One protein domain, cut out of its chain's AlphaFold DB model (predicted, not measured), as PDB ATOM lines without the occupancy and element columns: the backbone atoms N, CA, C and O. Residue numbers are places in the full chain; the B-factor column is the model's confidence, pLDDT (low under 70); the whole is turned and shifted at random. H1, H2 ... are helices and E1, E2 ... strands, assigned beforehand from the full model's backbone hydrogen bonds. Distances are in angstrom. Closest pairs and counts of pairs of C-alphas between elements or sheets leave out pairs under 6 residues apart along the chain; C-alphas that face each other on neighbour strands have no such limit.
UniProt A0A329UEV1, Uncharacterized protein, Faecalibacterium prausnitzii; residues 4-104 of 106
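Overview. This is residues 4 to 104 of the 106 residues of an uncharacterized protein of Faecalibacterium prausnitzii (UniProt A0A329UEV1). One twisted sheet of five strands has two helices packed on one of its faces: H1 crosses that face, closest to the edge strand E5, and H2 runs along E3. The two helices stand at a steep angle to each other and come close where H1 ends and H2 begins. The printed part has 101 residues, with two named helices and five named strands in the order H1 H2 E1 E2 E3 E4 E5; the sheet's order is E4 E3 E2 E1 E5, all antiparallel, and the class is mixed, helices and strands. The whole is compact, with a radius of gyration of the C-alphas of 13.3 A, and spans 39 by 29 by 23 A.

Arrangement. Start with H1, residues 4 to 17, and H2, residues 21 to 38: they are close but not clearly touching, the closest C-alphas being those of Phe 16 and Lys 24, 7.2 A apart. They run opposite ways at a steep tilt of 63 degrees. In H2 every O i to N i+4 pair is within hydrogen-bond range, in H1 9 of 10. Next come E1, residues 45 to 51, E2, residues 54 to 60, E3, residues 65 to 73, and E4, residues 76 to 80, a meander, each strand the antiparallel neighbour of the one before. Look at N 47 and O 58, 2.9 A, for E1 and E2; N 57 and O 68, 2.9 A, for E2 and E3; N 78 and O 71, 2.8 A, for E3 and E4. E5, residues 90 to 97, is antiparallel to E1, with N 48 and O 94 at 2.9 A. E4 and E5 are the edge strands. Both helices are on the same face of the sheet, in two layers, helices on one face of a sheet. The closest C-alphas of H1 and E5 are those of Glu 9 and Leu 96, 5.9 A apart. H2 lies over E3 at a height over the sheet of 8.9 A and runs along the strands, at 20 degrees to E3 on the local plane; C-alphas 27 and 66, their closest, are 6.2 A apart.

Along the chain. Find C-alpha 4 at (-99.403, -26.957, -13.791); from there H1 runs 20.9 A to C-alpha 17. H2 runs 25.3 A from C-alpha 21 at (-87.989, -51.349, -24.911). E3, the longest strand, covers 26.3 A. E5 covers 20.6 A and ends at C-alpha 97, (-89.821, -28.120, -20.549).

Size, cuts and confidence. The two C-alphas farthest apart, those of Thr 39 and Asn 74, are 40.8 A apart. The printed part has no cut, and no link is long. The mean pLDDT of the printed part is 92.9; residues 4 to 5 are under 70.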
ATOM      1  N   LYS A   4     -98.829 -25.938 -12.886       53.09
ATOM      2  CA  LYS A   4     -99.403 -26.957 -13.791       53.09
ATOM      3  C   LYS A   4     -98.358 -27.730 -14.614       53.09
ATOM      4  O   LYS A   4     -98.601 -28.899 -14.890       53.09
ATOM      5  N   ASN A   5     -97.219 -27.124 -14.966       67.12
ATOM      6  CA  ASN A   5     -96.232 -27.766 -15.849       67.12
ATOM      7  C   ASN A   5     -95.467 -28.903 -15.163       67.12
ATOM      8  O   ASN A   5     -95.404 -29.997 -15.719       67.12
ATOM      9  N   VAL A   6     -95.041 -28.707 -13.910       77.50
ATOM     10  CA  VAL A   6     -94.277 -29.717 -13.153       77.50
ATOM     11  C   VAL A   6     -95.034 -31.043 -13.022       77.50
ATOM     12  O   VAL A   6     -94.442 -32.122 -13.028       77.50
ATOM     13  N   HIS A   7     -96.366 -30.998 -12.908       87.81
ATOM     14  CA  HIS A   7     -97.169 -32.220 -12.852       87.81
ATOM     15  C   HIS A   7     -97.179 -32.966 -14.194       87.81
ATOM     16  O   HIS A   7     -97.042 -34.188 -14.217       87.81
ATOM     17  N   CYS A   8     -97.309 -32.242 -15.308       92.44
ATOM     18  CA  CYS A   8     -97.312 -32.832 -16.643       92.44
ATOM     19  C   CYS A   8     -95.938 -33.392 -17.040       92.44
ATOM     20  O   CYS A   8     -95.881 -34.445 -17.671       92.44
ATOM     21  N   GLU A   9     -94.847 -32.742 -16.635       93.94
ATOM     22  CA  GLU A   9     -93.476 -33.233 -16.832       93.94
ATOM     23  C   GLU A   9     -93.250 -34.552 -16.087       93.94
ATOM     24  O   GLU A   9     -92.813 -35.536 -16.685       93.94
ATOM     25  N   LYS A  10     -93.669 -34.639 -14.817       92.88
ATOM     26  CA  LYS A  10     -93.609 -35.896 -14.048       92.88
ATOM     27  C   LYS A  10     -94.423 -37.016 -14.695       92.88
ATOM     28  O   LYS A  10     -93.918 -38.127 -14.834       92.88
ATOM     29  N   GLN A  11     -95.645 -36.722 -15.140       92.69
ATOM     30  CA  GLN A  11     -96.481 -37.694 -15.856       92.69
ATOM     31  C   GLN A  11     -95.832 -38.171 -17.160       92.69
ATOM     32  O   GLN A  11     -95.916 -39.350 -17.501       92.69
ATOM     33  N   ALA A  12     -95.183 -37.269 -17.897       95.00
ATOM     34  CA  ALA A  12     -94.460 -37.613 -19.112       95.00
ATOM     35  C   ALA A  12     -93.282 -38.555 -18.818       95.00
ATOM     36  O   ALA A  12     -93.171 -39.596 -19.465       95.00
ATOM     37  N   LEU A  13     -92.470 -38.249 -17.801       94.75
ATOM     38  CA  LEU A  13     -91.348 -39.092 -17.375       94.75
ATOM     39  C   LEU A  13     -91.813 -40.479 -16.911       94.75
ATOM     40  O   LEU A  13     -91.239 -41.492 -17.308       94.75
ATOM     41  N   GLU A  14     -92.889 -40.558 -16.124       94.31
ATOM     42  CA  GLU A  14     -93.503 -41.837 -15.743       94.31
ATOM     43  C   GLU A  14     -93.951 -42.637 -16.971       94.31
ATOM     44  O   GLU A  14     -93.647 -43.827 -17.085       94.31
ATOM     45  N   LEU A  15     -94.601 -41.983 -17.940       95.19
ATOM     46  CA  LEU A  15     -95.009 -42.633 -19.181       95.19
ATOM     47  C   LEU A  15     -93.797 -43.147 -19.974       95.19
ATOM     48  O   LEU A  15     -93.854 -44.247 -20.524       95.19
ATOM     49  N   PHE A  16     -92.692 -42.399 -20.006       95.62
ATOM     50  CA  PHE A  16     -91.453 -42.822 -20.661       95.62
ATOM     51  C   PHE A  16     -90.850 -44.068 -20.001       95.62
ATOM     52  O   PHE A  16     -90.450 -45.000 -20.703       95.62
ATOM     53  N   ARG A  17     -90.864 -44.153 -18.665       95.00
ATOM     54  CA  ARG A  17     -90.407 -45.344 -17.919       95.00
ATOM     55  C   ARG A  17     -91.244 -46.586 -18.223       95.00
ATOM     56  O   ARG A  17     -90.709 -47.697 -18.241       95.00
ATOM     57  N   MET A  18     -92.533 -46.405 -18.504       95.12
ATOM     58  CA  MET A  18     -93.467 -47.485 -18.844       95.12
ATOM     59  C   MET A  18     -93.417 -47.914 -20.318       95.12
ATOM     60  O   MET A  18     -94.066 -48.897 -20.679       95.12
ATOM     61  N   MET A  19     -92.683 -47.200 -21.180       95.88
ATOM     62  CA  MET A  19     -92.586 -47.547 -22.598       95.88
ATOM     63  C   MET A  19     -92.009 -48.955 -22.813       95.88
ATOM     64  O   MET A  19     -91.120 -49.373 -22.067       95.88
ATOM     65  N   PRO A  20     -92.437 -49.666 -23.872       95.56
ATOM     66  CA  PRO A  20     -91.755 -50.879 -24.304       95.56
ATOM     67  C   PRO A  20     -90.325 -50.563 -24.767       95.56
ATOM     68  O   PRO A  20     -90.048 -49.455 -25.241       95.56
ATOM     69  N   ASP A  21     -89.428 -51.546 -24.682       95.44
ATOM     70  CA  ASP A  21     -87.989 -51.349 -24.911       95.44
ATOM     71  C   ASP A  21     -87.678 -50.754 -26.285       95.44
ATOM     72  O   ASP A  21     -86.877 -49.833 -26.399       95.44
ATOM     73  N   ASN A  22     -88.397 -51.171 -27.330       94.06
ATOM     74  CA  ASN A  22     -88.231 -50.606 -28.672       94.06
ATOM     75  C   ASN A  22     -88.503 -49.089 -28.730       94.06
ATOM     76  O   ASN A  22     -87.886 -48.366 -29.519       94.06
ATOM     77  N   LYS A  23     -89.428 -48.585 -27.907       94.88
ATOM     78  CA  LYS A  23     -89.722 -47.154 -27.791       94.88
ATOM     79  C   LYS A  23     -88.724 -46.435 -26.897       94.88
ATOM     80  O   LYS A  23     -88.350 -45.322 -27.261       94.88
ATOM     81  N   LYS A  24     -88.221 -47.073 -25.837       96.06
ATOM     82  CA  LYS A  24     -87.093 -46.551 -25.048       96.06
ATOM     83  C   LYS A  24     -85.840 -46.389 -25.906       96.06
ATOM     84  O   LYS A  24     -85.309 -45.291 -25.983       96.06
ATOM     85  N   SER A  25     -85.465 -47.402 -26.692       96.12
ATOM     86  CA  SER A  25     -84.358 -47.296 -27.653       96.12
ATOM     87  C   SER A  25     -84.586 -46.191 -28.686       96.12
ATOM     88  O   SER A  25     -83.652 -45.502 -29.074       96.12
ATOM     89  N   SER A  26     -85.831 -45.982 -29.127       95.62
ATOM     90  CA  SER A  26     -86.150 -44.886 -30.053       95.62
ATOM     91  C   SER A  26     -85.968 -43.501 -29.413       95.62
ATOM     92  O   SER A  26     -85.534 -42.580 -30.104       95.62
ATOM     93  N   LEU A  27     -86.297 -43.351 -28.124       96.69
ATOM     94  CA  LEU A  27     -86.044 -42.133 -27.349       96.69
ATOM     95  C   LEU A  27     -84.538 -41.914 -27.174       96.69
ATOM     96  O   LEU A  27     -84.043 -40.860 -27.565       96.69
ATOM     97  N   HIS A  28     -83.811 -42.934 -26.712       95.88
ATOM     98  CA  HIS A  28     -82.354 -42.897 -26.580       95.88
ATOM     99  C   HIS A  28     -81.683 -42.503 -27.904       95.88
ATOM    100  O   HIS A  28     -80.881 -41.581 -27.947       95.88
ATOM    101  N   ASN A  29     -82.085 -43.094 -29.034       95.31
ATOM    102  CA  ASN A  29     -81.548 -42.736 -30.352       95.31
ATOM    103  C   ASN A  29     -81.847 -41.284 -30.766       95.31
ATOM    104  O   ASN A  29     -81.107 -40.695 -31.555       95.31
ATOM    105  N   ALA A  30     -82.958 -40.696 -30.314       95.50
ATOM    106  CA  ALA A  30     -83.224 -39.278 -30.534       95.50
ATOM    107  C   ALA A  30     -82.308 -38.399 -29.667       95.50
ATOM    108  O   ALA A  30     -81.770 -37.422 -30.183       95.50
ATOM    109  N   LEU A  31     -82.079 -38.785 -28.409       94.81
ATOM    110  CA  LEU A  31     -81.161 -38.110 -27.488       94.81
ATOM    111  C   LEU A  31     -79.707 -38.184 -27.975       94.81
ATOM    112  O   LEU A  31     -79.054 -37.151 -28.090       94.81
ATOM    113  N   SER A  32     -79.227 -39.368 -28.372       94.12
ATOM    114  CA  SER A  32     -77.862 -39.560 -28.884       94.12
ATOM    115  C   SER A  32     -77.595 -38.737 -30.141       94.12
ATOM    116  O   SER A  32     -76.556 -38.096 -30.245       94.12
ATOM    117  N   ARG A  33     -78.550 -38.695 -31.080       92.50
ATOM    118  CA  ARG A  33     -78.419 -37.842 -32.270       92.50
ATOM    119  C   ARG A  33     -78.428 -36.360 -31.906       92.50
ATOM    120  O   ARG A  33     -77.694 -35.584 -32.507       92.50
ATOM    121  N   ASN A  34     -79.240 -35.942 -30.933       93.19
ATOM    122  CA  ASN A  34     -79.216 -34.552 -30.493       93.19
ATOM    123  C   ASN A  34     -77.850 -34.198 -29.887       93.19
ATOM    124  O   ASN A  34     -77.287 -33.165 -30.248       93.19
ATOM    125  N   LEU A  35     -77.282 -35.084 -29.064       91.88
ATOM    126  CA  LEU A  35     -75.935 -34.938 -28.515       91.88
ATOM    127  C   LEU A  35     -74.883 -34.830 -29.628       91.88
ATOM    128  O   LEU A  35     -74.059 -33.921 -29.591       91.88
ATOM    129  N   GLU A  36     -74.948 -35.691 -30.643       92.00
ATOM    130  CA  GLU A  36     -74.017 -35.686 -31.780       92.00
ATOM    131  C   GLU A  36     -74.016 -34.348 -32.538       92.00
ATOM    132  O   GLU A  36     -72.956 -33.823 -32.873       92.00
ATOM    133  N   PHE A  37     -75.192 -33.755 -32.771       88.38
ATOM    134  CA  PHE A  37     -75.306 -32.529 -33.572       88.38
ATOM    135  C   PHE A  37     -75.222 -31.222 -32.777       88.38
ATOM    136  O   PHE A  37     -75.095 -30.158 -33.384       88.38
ATOM    137  N   THR A  38     -75.368 -31.265 -31.451       88.44
ATOM    138  CA  THR A  38     -75.551 -30.051 -30.631       88.44
ATOM    139  C   THR A  38     -74.734 -30.043 -29.347       88.44
ATOM    140  O   THR A  38     -74.730 -29.035 -28.648       88.44
ATOM    141  N   THR A  39     -74.057 -31.143 -29.010       84.50
ATOM    142  CA  THR A  39     -73.394 -31.381 -27.715       84.50
ATOM    143  C   THR A  39     -74.326 -31.356 -26.489       84.50
ATOM    144  O   THR A  39     -73.841 -31.389 -25.363       84.50
ATOM    145  N   SER A  40     -75.653 -31.373 -26.688       85.94
ATOM    146  CA  SER A  40     -76.665 -31.430 -25.621       85.94
ATOM    147  C   SER A  40     -77.404 -32.776 -25.599       85.94
ATOM    148  O   SER A  40     -78.030 -33.176 -26.589       85.94
ATOM    149  N   TRP A  41     -77.360 -33.465 -24.454       88.56
ATOM    150  CA  TRP A  41     -78.179 -34.649 -24.177       88.56
ATOM    151  C   TRP A  41     -79.570 -34.216 -23.709       88.56
ATOM    152  O   TRP A  41     -79.798 -34.050 -22.519       88.56
ATOM    153  N   GLY A  42     -80.506 -33.994 -24.632       90.12
ATOM    154  CA  GLY A  42     -81.851 -33.568 -24.251       90.12
ATOM    155  C   GLY A  42     -82.796 -33.331 -25.424       90.12
ATOM    156  O   GLY A  42     -82.378 -33.152 -26.569       90.12
ATOM    157  N   LEU A  43     -84.095 -33.340 -25.125       92.62
ATOM    158  CA  LEU A  43     -85.167 -32.880 -26.009       92.62
ATOM    159  C   LEU A  43     -86.007 -31.856 -25.234       92.62
ATOM    160  O   LEU A  43     -87.037 -32.192 -24.653       92.62
ATOM    161  N   GLU A  44     -85.494 -30.629 -25.188       91.38
ATOM    162  CA  GLU A  44     -85.873 -29.575 -24.237       91.38
ATOM    163  C   GLU A  44     -87.338 -29.141 -24.350       91.38
ATOM    164  O   GLU A  44     -87.986 -28.866 -23.343       91.38
ATOM    165  N   LEU A  45     -87.881 -29.085 -25.567       94.31
ATOM    166  CA  LEU A  45     -89.226 -28.573 -25.812       94.31
ATOM    167  C   LEU A  45     -90.200 -29.718 -26.034       94.31
ATOM    168  O   LEU A  45     -90.033 -30.515 -26.956       94.31
ATOM    169  N   GLY A  46     -91.270 -29.772 -25.248       95.56
ATOM    170  CA  GLY A  46     -92.303 -30.781 -25.417       95.56
ATOM    171  C   GLY A  46     -93.728 -30.254 -25.341       95.56
ATOM    172  O   GLY A  46     -94.004 -29.130 -24.927       95.56
ATOM    173  N   GLU A  47     -94.662 -31.109 -25.740       96.75
ATOM    174  CA  GLU A  47     -96.091 -30.891 -25.542       96.75
ATOM    175  C   GLU A  47     -96.749 -32.211 -25.144       96.75
ATOM    176  O   GLU A  47     -96.584 -33.234 -25.815       96.75
ATOM    177  N   LEU A  48     -97.521 -32.171 -24.060       96.81
ATOM    178  CA  LEU A  48     -98.430 -33.233 -23.662       96.81
ATOM    179  C   LEU A  48     -99.823 -32.885 -24.172       96.81
ATOM    180  O   LEU A  48    -100.379 -31.846 -23.820       96.81
ATOM    181  N   ARG A  49    -100.419 -33.781 -24.956       96.62
ATOM    182  CA  ARG A  49    -101.815 -33.713 -25.394       96.62
ATOM    183  C   ARG A  49    -102.584 -34.870 -24.781       96.62
ATOM    184  O   ARG A  49    -102.363 -36.029 -25.136       96.62
ATOM    185  N   ALA A  50    -103.498 -34.555 -23.875       95.50
ATOM    186  CA  ALA A  50    -104.417 -35.520 -23.300       95.50
ATOM    187  C   ALA A  50    -105.722 -35.524 -24.103       95.50
ATOM    188  O   ALA A  50    -106.450 -34.528 -24.187       95.50
ATOM    189  N   TYR A  51    -106.011 -36.673 -24.692       95.69
ATOM    190  CA  TYR A  51    -107.261 -36.988 -25.359       95.69
ATOM    191  C   TYR A  51    -108.169 -37.771 -24.416       95.69
ATOM    192  O   TYR A  51    -107.723 -38.317 -23.411       95.69
ATOM    193  N   GLN A  52    -109.445 -37.888 -24.777       94.31
ATOM    194  CA  GLN A  52    -110.414 -38.669 -24.002       94.31
ATOM    195  C   GLN A  52    -109.941 -40.099 -23.694       94.31
ATOM    196  O   GLN A  52    -110.214 -40.603 -22.610       94.31
ATOM    197  N   ASN A  53    -109.224 -40.731 -24.631       93.44
ATOM    198  CA  ASN A  53    -108.878 -42.153 -24.558       93.44
ATOM    199  C   ASN A  53    -107.366 -42.403 -24.476       93.44
ATOM    200  O   ASN A  53    -106.934 -43.549 -24.553       93.44
ATOM    201  N   GLY A  54    -106.533 -41.367 -24.389       95.69
ATOM    202  CA  GLY A  54    -105.090 -41.547 -24.507       95.69
ATOM    203  C   GLY A  54    -104.297 -40.263 -24.377       95.69
ATOM    204  O   GLY A  54    -104.850 -39.168 -24.342       95.69
ATOM    205  N   VAL A  55    -102.981 -40.404 -24.335       96.62
ATOM    206  CA  VAL A  55    -102.033 -39.301 -24.205       96.62
ATOM    207  C   VAL A  55    -101.031 -39.382 -25.347       96.62
ATOM    208  O   VAL A  55    -100.518 -40.453 -25.670       96.62
ATOM    209  N   TYR A  56    -100.770 -38.242 -25.977       97.62
ATOM    210  CA  TYR A  56     -99.710 -38.075 -26.960       97.62
ATOM    211  C   TYR A  56     -98.689 -37.083 -26.433       97.62
ATOM    212  O   TYR A  56     -99.059 -35.990 -26.009       97.62
ATOM    213  N   ILE A  57     -97.418 -37.458 -26.488       97.62
ATOM    214  CA  ILE A  57     -96.314 -36.593 -26.098       97.62
ATOM    215  C   ILE A  57     -95.400 -36.422 -27.298       97.62
ATOM    216  O   ILE A  57     -95.016 -37.403 -27.941       97.62
ATOM    217  N   THR A  58     -95.057 -35.176 -27.596       97.69
ATOM    218  CA  THR A  58     -94.024 -34.810 -28.567       97.69
ATOM    219  C   THR A  58     -92.899 -34.100 -27.846       97.69
ATOM    220  O   THR A  58     -93.183 -33.235 -27.027       97.69
ATOM    221  N   LEU A  59     -91.660 -34.435 -28.186       96.75
ATOM    222  CA  LEU A  59     -90.443 -33.787 -27.718       96.75
ATOM    223  C   LEU A  59     -89.618 -33.327 -28.923       96.75
ATOM    224  O   LEU A  59     -89.588 -33.998 -29.961       96.75
ATOM    225  N   GLN A  60     -88.933 -32.204 -28.776       95.06
ATOM    226  CA  GLN A  60     -88.104 -31.567 -29.785       95.06
ATOM    227  C   GLN A  60     -86.801 -31.104 -29.136       95.06
ATOM    228  O   GLN A  60     -86.802 -30.365 -28.156       95.06
ATOM    229  N   GLY A  61     -85.689 -31.552 -29.707       90.12
ATOM    230  CA  GLY A  61     -84.387 -30.917 -29.558       90.12
ATOM    231  C   GLY A  61     -84.089 -30.064 -30.791       90.12
ATOM    232  O   GLY A  61     -84.891 -29.981 -31.722       90.12
ATOM    233  N   THR A  62     -82.899 -29.474 -30.846       86.56
ATOM    234  CA  THR A  62     -82.517 -28.574 -31.951       86.56
ATOM    235  C   THR A  62     -82.510 -29.281 -33.314       86.56
ATOM    236  O   THR A  62     -82.851 -28.677 -34.332       86.56
ATOM    237  N   ARG A  63     -82.122 -30.565 -33.370       84.38
ATOM    238  CA  ARG A  63     -82.034 -31.343 -34.629       84.38
ATOM    239  C   ARG A  63     -82.807 -32.658 -34.614       84.38
ATOM    240  O   ARG A  63     -82.800 -33.384 -35.604       84.38
ATOM    241  N   CYS A  64     -83.456 -32.981 -33.505       91.19
ATOM    242  CA  CYS A  64     -84.089 -34.273 -33.287       91.19
ATOM    243  C   CYS A  64     -85.487 -34.098 -32.712       91.19
ATOM    244  O   CYS A  64     -85.800 -33.098 -32.077       91.19
ATOM    245  N   SER A  65     -86.334 -35.095 -32.924       94.50
ATOM    246  CA  SER A  65     -87.638 -35.149 -32.281       94.50
ATOM    247  C   SER A  65     -87.972 -36.574 -31.887       94.50
ATOM    248  O   SER A  65     -87.483 -37.547 -32.471       94.50
ATOM    249  N   PHE A  66     -88.826 -36.679 -30.882       96.94
ATOM    250  CA  PHE A  66     -89.397 -37.928 -30.426       96.94
ATOM    251  C   PHE A  66     -90.891 -37.734 -30.212       96.94
ATOM    252  O   PHE A  66     -91.353 -36.651 -29.857       96.94
ATOM    253  N   SER A  67     -91.677 -38.781 -30.437       97.19
ATOM    254  CA  SER A  67     -93.067 -38.756 -30.007       97.19
ATOM    255  C   SER A  67     -93.578 -40.138 -29.659       97.19
ATOM    256  O   SER A  67     -93.163 -41.150 -30.235       97.19
ATOM    257  N   VAL A  68     -94.519 -40.172 -28.724       97.62
ATOM    258  CA  VAL A  68     -95.124 -41.404 -28.237       97.62
ATOM    259  C   VAL A  68     -96.597 -41.186 -27.947       97.62
ATOM    260  O   VAL A  68     -97.000 -40.160 -27.407       97.62
ATOM    261  N   TYR A  69     -97.407 -42.167 -28.334       97.81
ATOM    262  CA  TYR A  69     -98.825 -42.220 -28.017       97.81
ATOM    263  C   TYR A  69     -99.120 -43.477 -27.207       97.81
ATOM    264  O   TYR A  69     -98.666 -44.572 -27.555       97.81
ATOM    265  N   ALA A  70     -99.920 -43.308 -26.164       97.62
ATOM    266  CA  ALA A  70    -100.482 -44.398 -25.390       97.62
ATOM    267  C   ALA A  70    -101.992 -44.200 -25.259       97.62
ATOM    268  O   ALA A  70    -102.449 -43.118 -24.896       97.62
ATOM    269  N   GLU A  71    -102.771 -45.244 -25.531       96.75
ATOM    270  CA  GLU A  71    -104.170 -45.270 -25.094       96.75
ATOM    271  C   GLU A  71    -104.262 -45.689 -23.636       96.75
ATOM    272  O   GLU A  71    -103.490 -46.526 -23.180       96.75
ATOM    273  N   LEU A  72    -105.235 -45.140 -22.923       93.88
ATOM    274  CA  LEU A  72    -105.567 -45.559 -21.571       93.88
ATOM    275  C   LEU A  72    -106.629 -46.657 -21.652       93.88
ATOM    276  O   LEU A  72    -107.805 -46.385 -21.882       93.88
ATOM    277  N   VAL A  73    -106.212 -47.906 -21.456       93.94
ATOM    278  CA  VAL A  73    -107.101 -49.072 -21.403       93.94
ATOM    279  C   VAL A  73    -107.145 -49.556 -19.960       93.94
ATOM    280  O   VAL A  73    -106.126 -49.973 -19.413       93.94
ATOM    281  N   ASN A  74    -108.313 -49.467 -19.320       91.31
ATOM    282  CA  ASN A  74    -108.496 -49.804 -17.900       91.31
ATOM    283  C   ASN A  74    -107.499 -49.073 -16.978       91.31
ATOM    284  O   ASN A  74    -106.920 -49.665 -16.069       91.31
ATOM    285  N   GLY A  75    -107.244 -47.793 -17.266       85.75
ATOM    286  CA  GLY A  75    -106.298 -46.960 -16.514       85.75
ATOM    287  C   GLY A  75    -104.817 -47.255 -16.777       85.75
ATOM    288  O   GLY A  75    -103.969 -46.601 -16.180       85.75
ATOM    289  N   LYS A  76    -104.480 -48.198 -17.669       91.69
ATOM    290  CA  LYS A  76    -103.093 -48.536 -18.022       91.69
ATOM    291  C   LYS A  76    -102.728 -48.025 -19.420       91.69
ATOM    292  O   LYS A  76    -103.550 -48.144 -20.333       91.69
ATOM    293  N   PRO A  77    -101.506 -47.501 -19.619       95.44
ATOM    294  CA  PRO A  77    -101.055 -47.060 -20.929       95.44
ATOM    295  C   PRO A  77    -100.746 -48.257 -21.840       95.44
ATOM    296  O   PRO A  77     -99.960 -49.138 -21.500       95.44
ATOM    297  N   VAL A  78    -101.341 -48.260 -23.030       96.94
ATOM    298  CA  VAL A  78    -101.065 -49.201 -24.120       96.94
ATOM    299  C   VAL A  78    -100.442 -48.427 -25.275       96.94
ATOM    300  O   VAL A  78    -101.114 -47.664 -25.975       96.94
ATOM    301  N   PHE A  79     -99.138 -48.621 -25.467       96.94
ATOM    302  CA  PHE A  79     -98.340 -47.898 -26.453       96.94
ATOM    303  C   PHE A  79     -98.616 -48.385 -27.873       96.94
ATOM    304  O   PHE A  79     -98.468 -49.567 -28.181       96.94
ATOM    305  N   LYS A  80     -98.984 -47.462 -28.765       95.19
ATOM    306  CA  LYS A  80     -99.249 -47.768 -30.177       95.19
ATOM    307  C   LYS A  80     -99.123 -46.537 -31.062       95.19
ATOM    308  O   LYS A  80     -98.851 -45.430 -30.602       95.19
ATOM    309  N   ARG A  81     -99.306 -46.726 -32.371       94.75
ATOM    310  CA  ARG A  81     -99.360 -45.609 -33.317       94.75
ATOM    311  C   ARG A  81    -100.541 -44.702 -32.973       94.75
ATOM    312  O   ARG A  81    -101.657 -45.178 -32.776       94.75
ATOM    313  N   LYS A  82    -100.286 -43.394 -32.958       95.62
ATOM    314  CA  LYS A  82    -101.320 -42.381 -32.767       95.62
ATOM    315  C   LYS A  82    -102.374 -42.461 -33.887       95.62
ATOM    316  O   LYS A  82    -101.992 -42.419 -35.062       95.62
ATOM    317  N   PRO A  83    -103.676 -42.532 -33.562       94.69
ATOM    318  CA  PRO A  83    -104.742 -42.372 -34.543       94.69
ATOM    319  C   PRO A  83    -104.720 -40.979 -35.202       94.69
ATOM    320  O   PRO A  83    -104.159 -40.028 -34.640       94.69
ATOM    321  N   PRO A  84    -105.357 -40.824 -36.378       94.38
ATOM    322  CA  PRO A  84    -105.591 -39.511 -36.976       94.38
ATOM    323  C   PRO A  84    -106.262 -38.554 -35.987       94.38
ATOM    324  O   PRO A  84    -107.124 -38.973 -35.218       94.38
ATOM    325  N   GLU A  85    -105.888 -37.272 -36.027       90.88
ATOM    326  CA  GLU A  85    -106.416 -36.257 -35.100       90.88
ATOM    327  C   GLU A  85    -107.946 -36.173 -35.137       90.88
ATOM    328  O   GLU A  85    -108.578 -36.063 -34.097       90.88
ATOM    329  N   SER A  86    -108.549 -36.342 -36.318       93.81
ATOM    330  CA  SER A  86    -110.005 -36.336 -36.514       93.81
ATOM    331  C   SER A  86    -110.759 -37.422 -35.740       93.81
ATOM    332  O   SER A  86    -111.972 -37.326 -35.585       93.81
ATOM    333  N   LYS A  87    -110.062 -38.458 -35.256       93.12
ATOM    334  CA  LYS A  87    -110.633 -39.544 -34.446       93.12
ATOM    335  C   LYS A  87    -110.406 -39.355 -32.945       93.12
ATOM    336  O   LYS A  87    -110.763 -40.237 -32.168       93.12
ATOM    337  N   LEU A  88    -109.779 -38.257 -32.531       94.88
ATOM    338  CA  LEU A  88    -109.410 -38.004 -31.146       94.88
ATOM    339  C   LEU A  88    -110.137 -36.766 -30.616       94.88
ATOM    340  O   LEU A  88    -110.186 -35.726 -31.261       94.88
ATOM    341  N   SER A  89    -110.677 -36.864 -29.401       95.69
ATOM    342  CA  SER A  89    -111.258 -35.720 -28.692       95.69
ATOM    343  C   SER A  89    -110.222 -35.153 -27.724       95.69
ATOM    344  O   SER A  89    -109.990 -35.741 -26.664       95.69
ATOM    345  N   LEU A  90    -109.565 -34.051 -28.104       96.00
ATOM    346  CA  LEU A  90    -108.601 -33.349 -27.249       96.00
ATOM    347  C   LEU A  90    -109.327 -32.771 -26.031       96.00
ATOM    348  O   LEU A  90    -110.340 -32.087 -26.173       96.00
ATOM    349  N   LYS A  91    -108.810 -33.047 -24.834       95.94
ATOM    350  CA  LYS A  91    -109.348 -32.522 -23.571       95.94
ATOM    351  C   LYS A  91    -108.432 -31.478 -22.960       95.94
ATOM    352  O   LYS A  91    -108.910 -30.506 -22.386       95.94
ATOM    353  N   PHE A  92    -107.126 -31.679 -23.087       93.44
ATOM    354  CA  PHE A  92    -106.134 -30.837 -22.443       93.44
ATOM    355  C   PHE A  92    -104.813 -30.864 -23.212       93.44
ATOM    356  O   PHE A  92    -104.446 -31.882 -23.801       93.44
ATOM    357  N   ARG A  93    -104.096 -29.739 -23.184       95.50
ATOM    358  CA  ARG A  93    -102.716 -29.639 -23.655       95.50
ATOM    359  C   ARG A  93    -101.873 -28.856 -22.656       95.50
ATOM    360  O   ARG A  93    -102.371 -27.889 -22.078       95.50
ATOM    361  N   SER A  94    -100.614 -29.247 -22.510       95.38
ATOM    362  CA  SER A  94     -99.609 -28.523 -21.731       95.38
ATOM    363  C   SER A  94     -98.291 -28.495 -22.479       95.38
ATOM    364  O   SER A  94     -97.906 -29.506 -23.070       95.38
ATOM    365  N   GLY A  95     -97.589 -27.367 -22.403       95.69
ATOM    366  CA  GLY A  95     -96.167 -27.343 -22.724       95.69
ATOM    367  C   GLY A  95     -95.388 -28.149 -21.686       95.69
ATOM    368  O   GLY A  95     -95.803 -28.228 -20.529       95.69
ATOM    369  N   LEU A  96     -94.296 -28.758 -22.123       95.00
ATOM    370  CA  LEU A  96     -93.320 -29.440 -21.283       95.00
ATOM    371  C   LEU A  96     -91.965 -28.781 -21.525       95.00
ATOM    372  O   LEU A  96     -91.637 -28.487 -22.679       95.00
ATOM    373  N   LEU A  97     -91.199 -28.573 -20.460       93.56
ATOM    374  CA  LEU A  97     -89.821 -28.120 -20.549       93.56
ATOM    375  C   LEU A  97     -88.943 -29.120 -19.801       93.56
ATOM    376  O   LEU A  97     -89.185 -29.383 -18.628       93.56
ATOM    377  N   PHE A  98     -87.959 -29.683 -20.491       91.75
ATOM    378  CA  PHE A  98     -87.021 -30.642 -19.909       91.75
ATOM    379  C   PHE A  98     -85.595 -30.116 -19.980       91.75
ATOM    380  O   PHE A  98     -85.233 -29.392 -20.912       91.75
ATOM    381  N   ASP A  99     -84.777 -30.537 -19.027       89.94
ATOM    382  CA  ASP A  99     -83.331 -30.394 -19.078       89.94
ATOM    383  C   ASP A  99     -82.642 -31.739 -19.357       89.94
ATOM    384  O   ASP A  99     -83.278 -32.779 -19.540       89.94
ATOM    385  N   ALA A 100     -81.314 -31.721 -19.458       87.81
ATOM    386  CA  ALA A 100     -80.548 -32.934 -19.714       87.81
ATOM    387  C   ALA A 100     -80.660 -33.966 -18.580       87.81
ATOM    388  O   ALA A 100     -80.620 -35.173 -18.828       87.81
ATOM    389  N   GLY A 101     -80.819 -33.493 -17.341       89.81
ATOM    390  CA  GLY A 101     -80.927 -34.322 -16.150       89.81
ATOM    391  C   GLY A 101     -82.186 -35.183 -16.140       89.81
ATOM    392  O   GLY A 101     -82.129 -36.334 -15.702       89.81
ATOM    393  N   ASP A 102     -83.285 -34.677 -16.703       91.62
ATOM    394  CA  ASP A 102     -84.547 -35.411 -16.864       91.62
ATOM    395  C   ASP A 102     -84.405 -36.686 -17.713       91.62
ATOM    396  O   ASP A 102     -85.196 -37.625 -17.583       91.62
ATOM    397  N   PHE A 103     -83.382 -36.744 -18.572       91.38
ATOM    398  CA  PHE A 103     -83.126 -37.869 -19.469       91.38
ATOM    399  C   PHE A 103     -82.008 -38.809 -19.001       91.38
ATOM    400  O   PHE A 103     -81.675 -39.741 -19.726       91.38
ATOM    401  N   ASN A 104     -81.431 -38.613 -17.812       87.56
ATOM    402  CA  ASN A 104     -80.314 -39.436 -17.320       87.56
ATOM    403  C   ASN A 104     -80.664 -40.924 -17.129       87.56
ATOM    404  O   ASN A 104     -79.774 -41.768 -17.081       87.56
TER     405      ASN A 104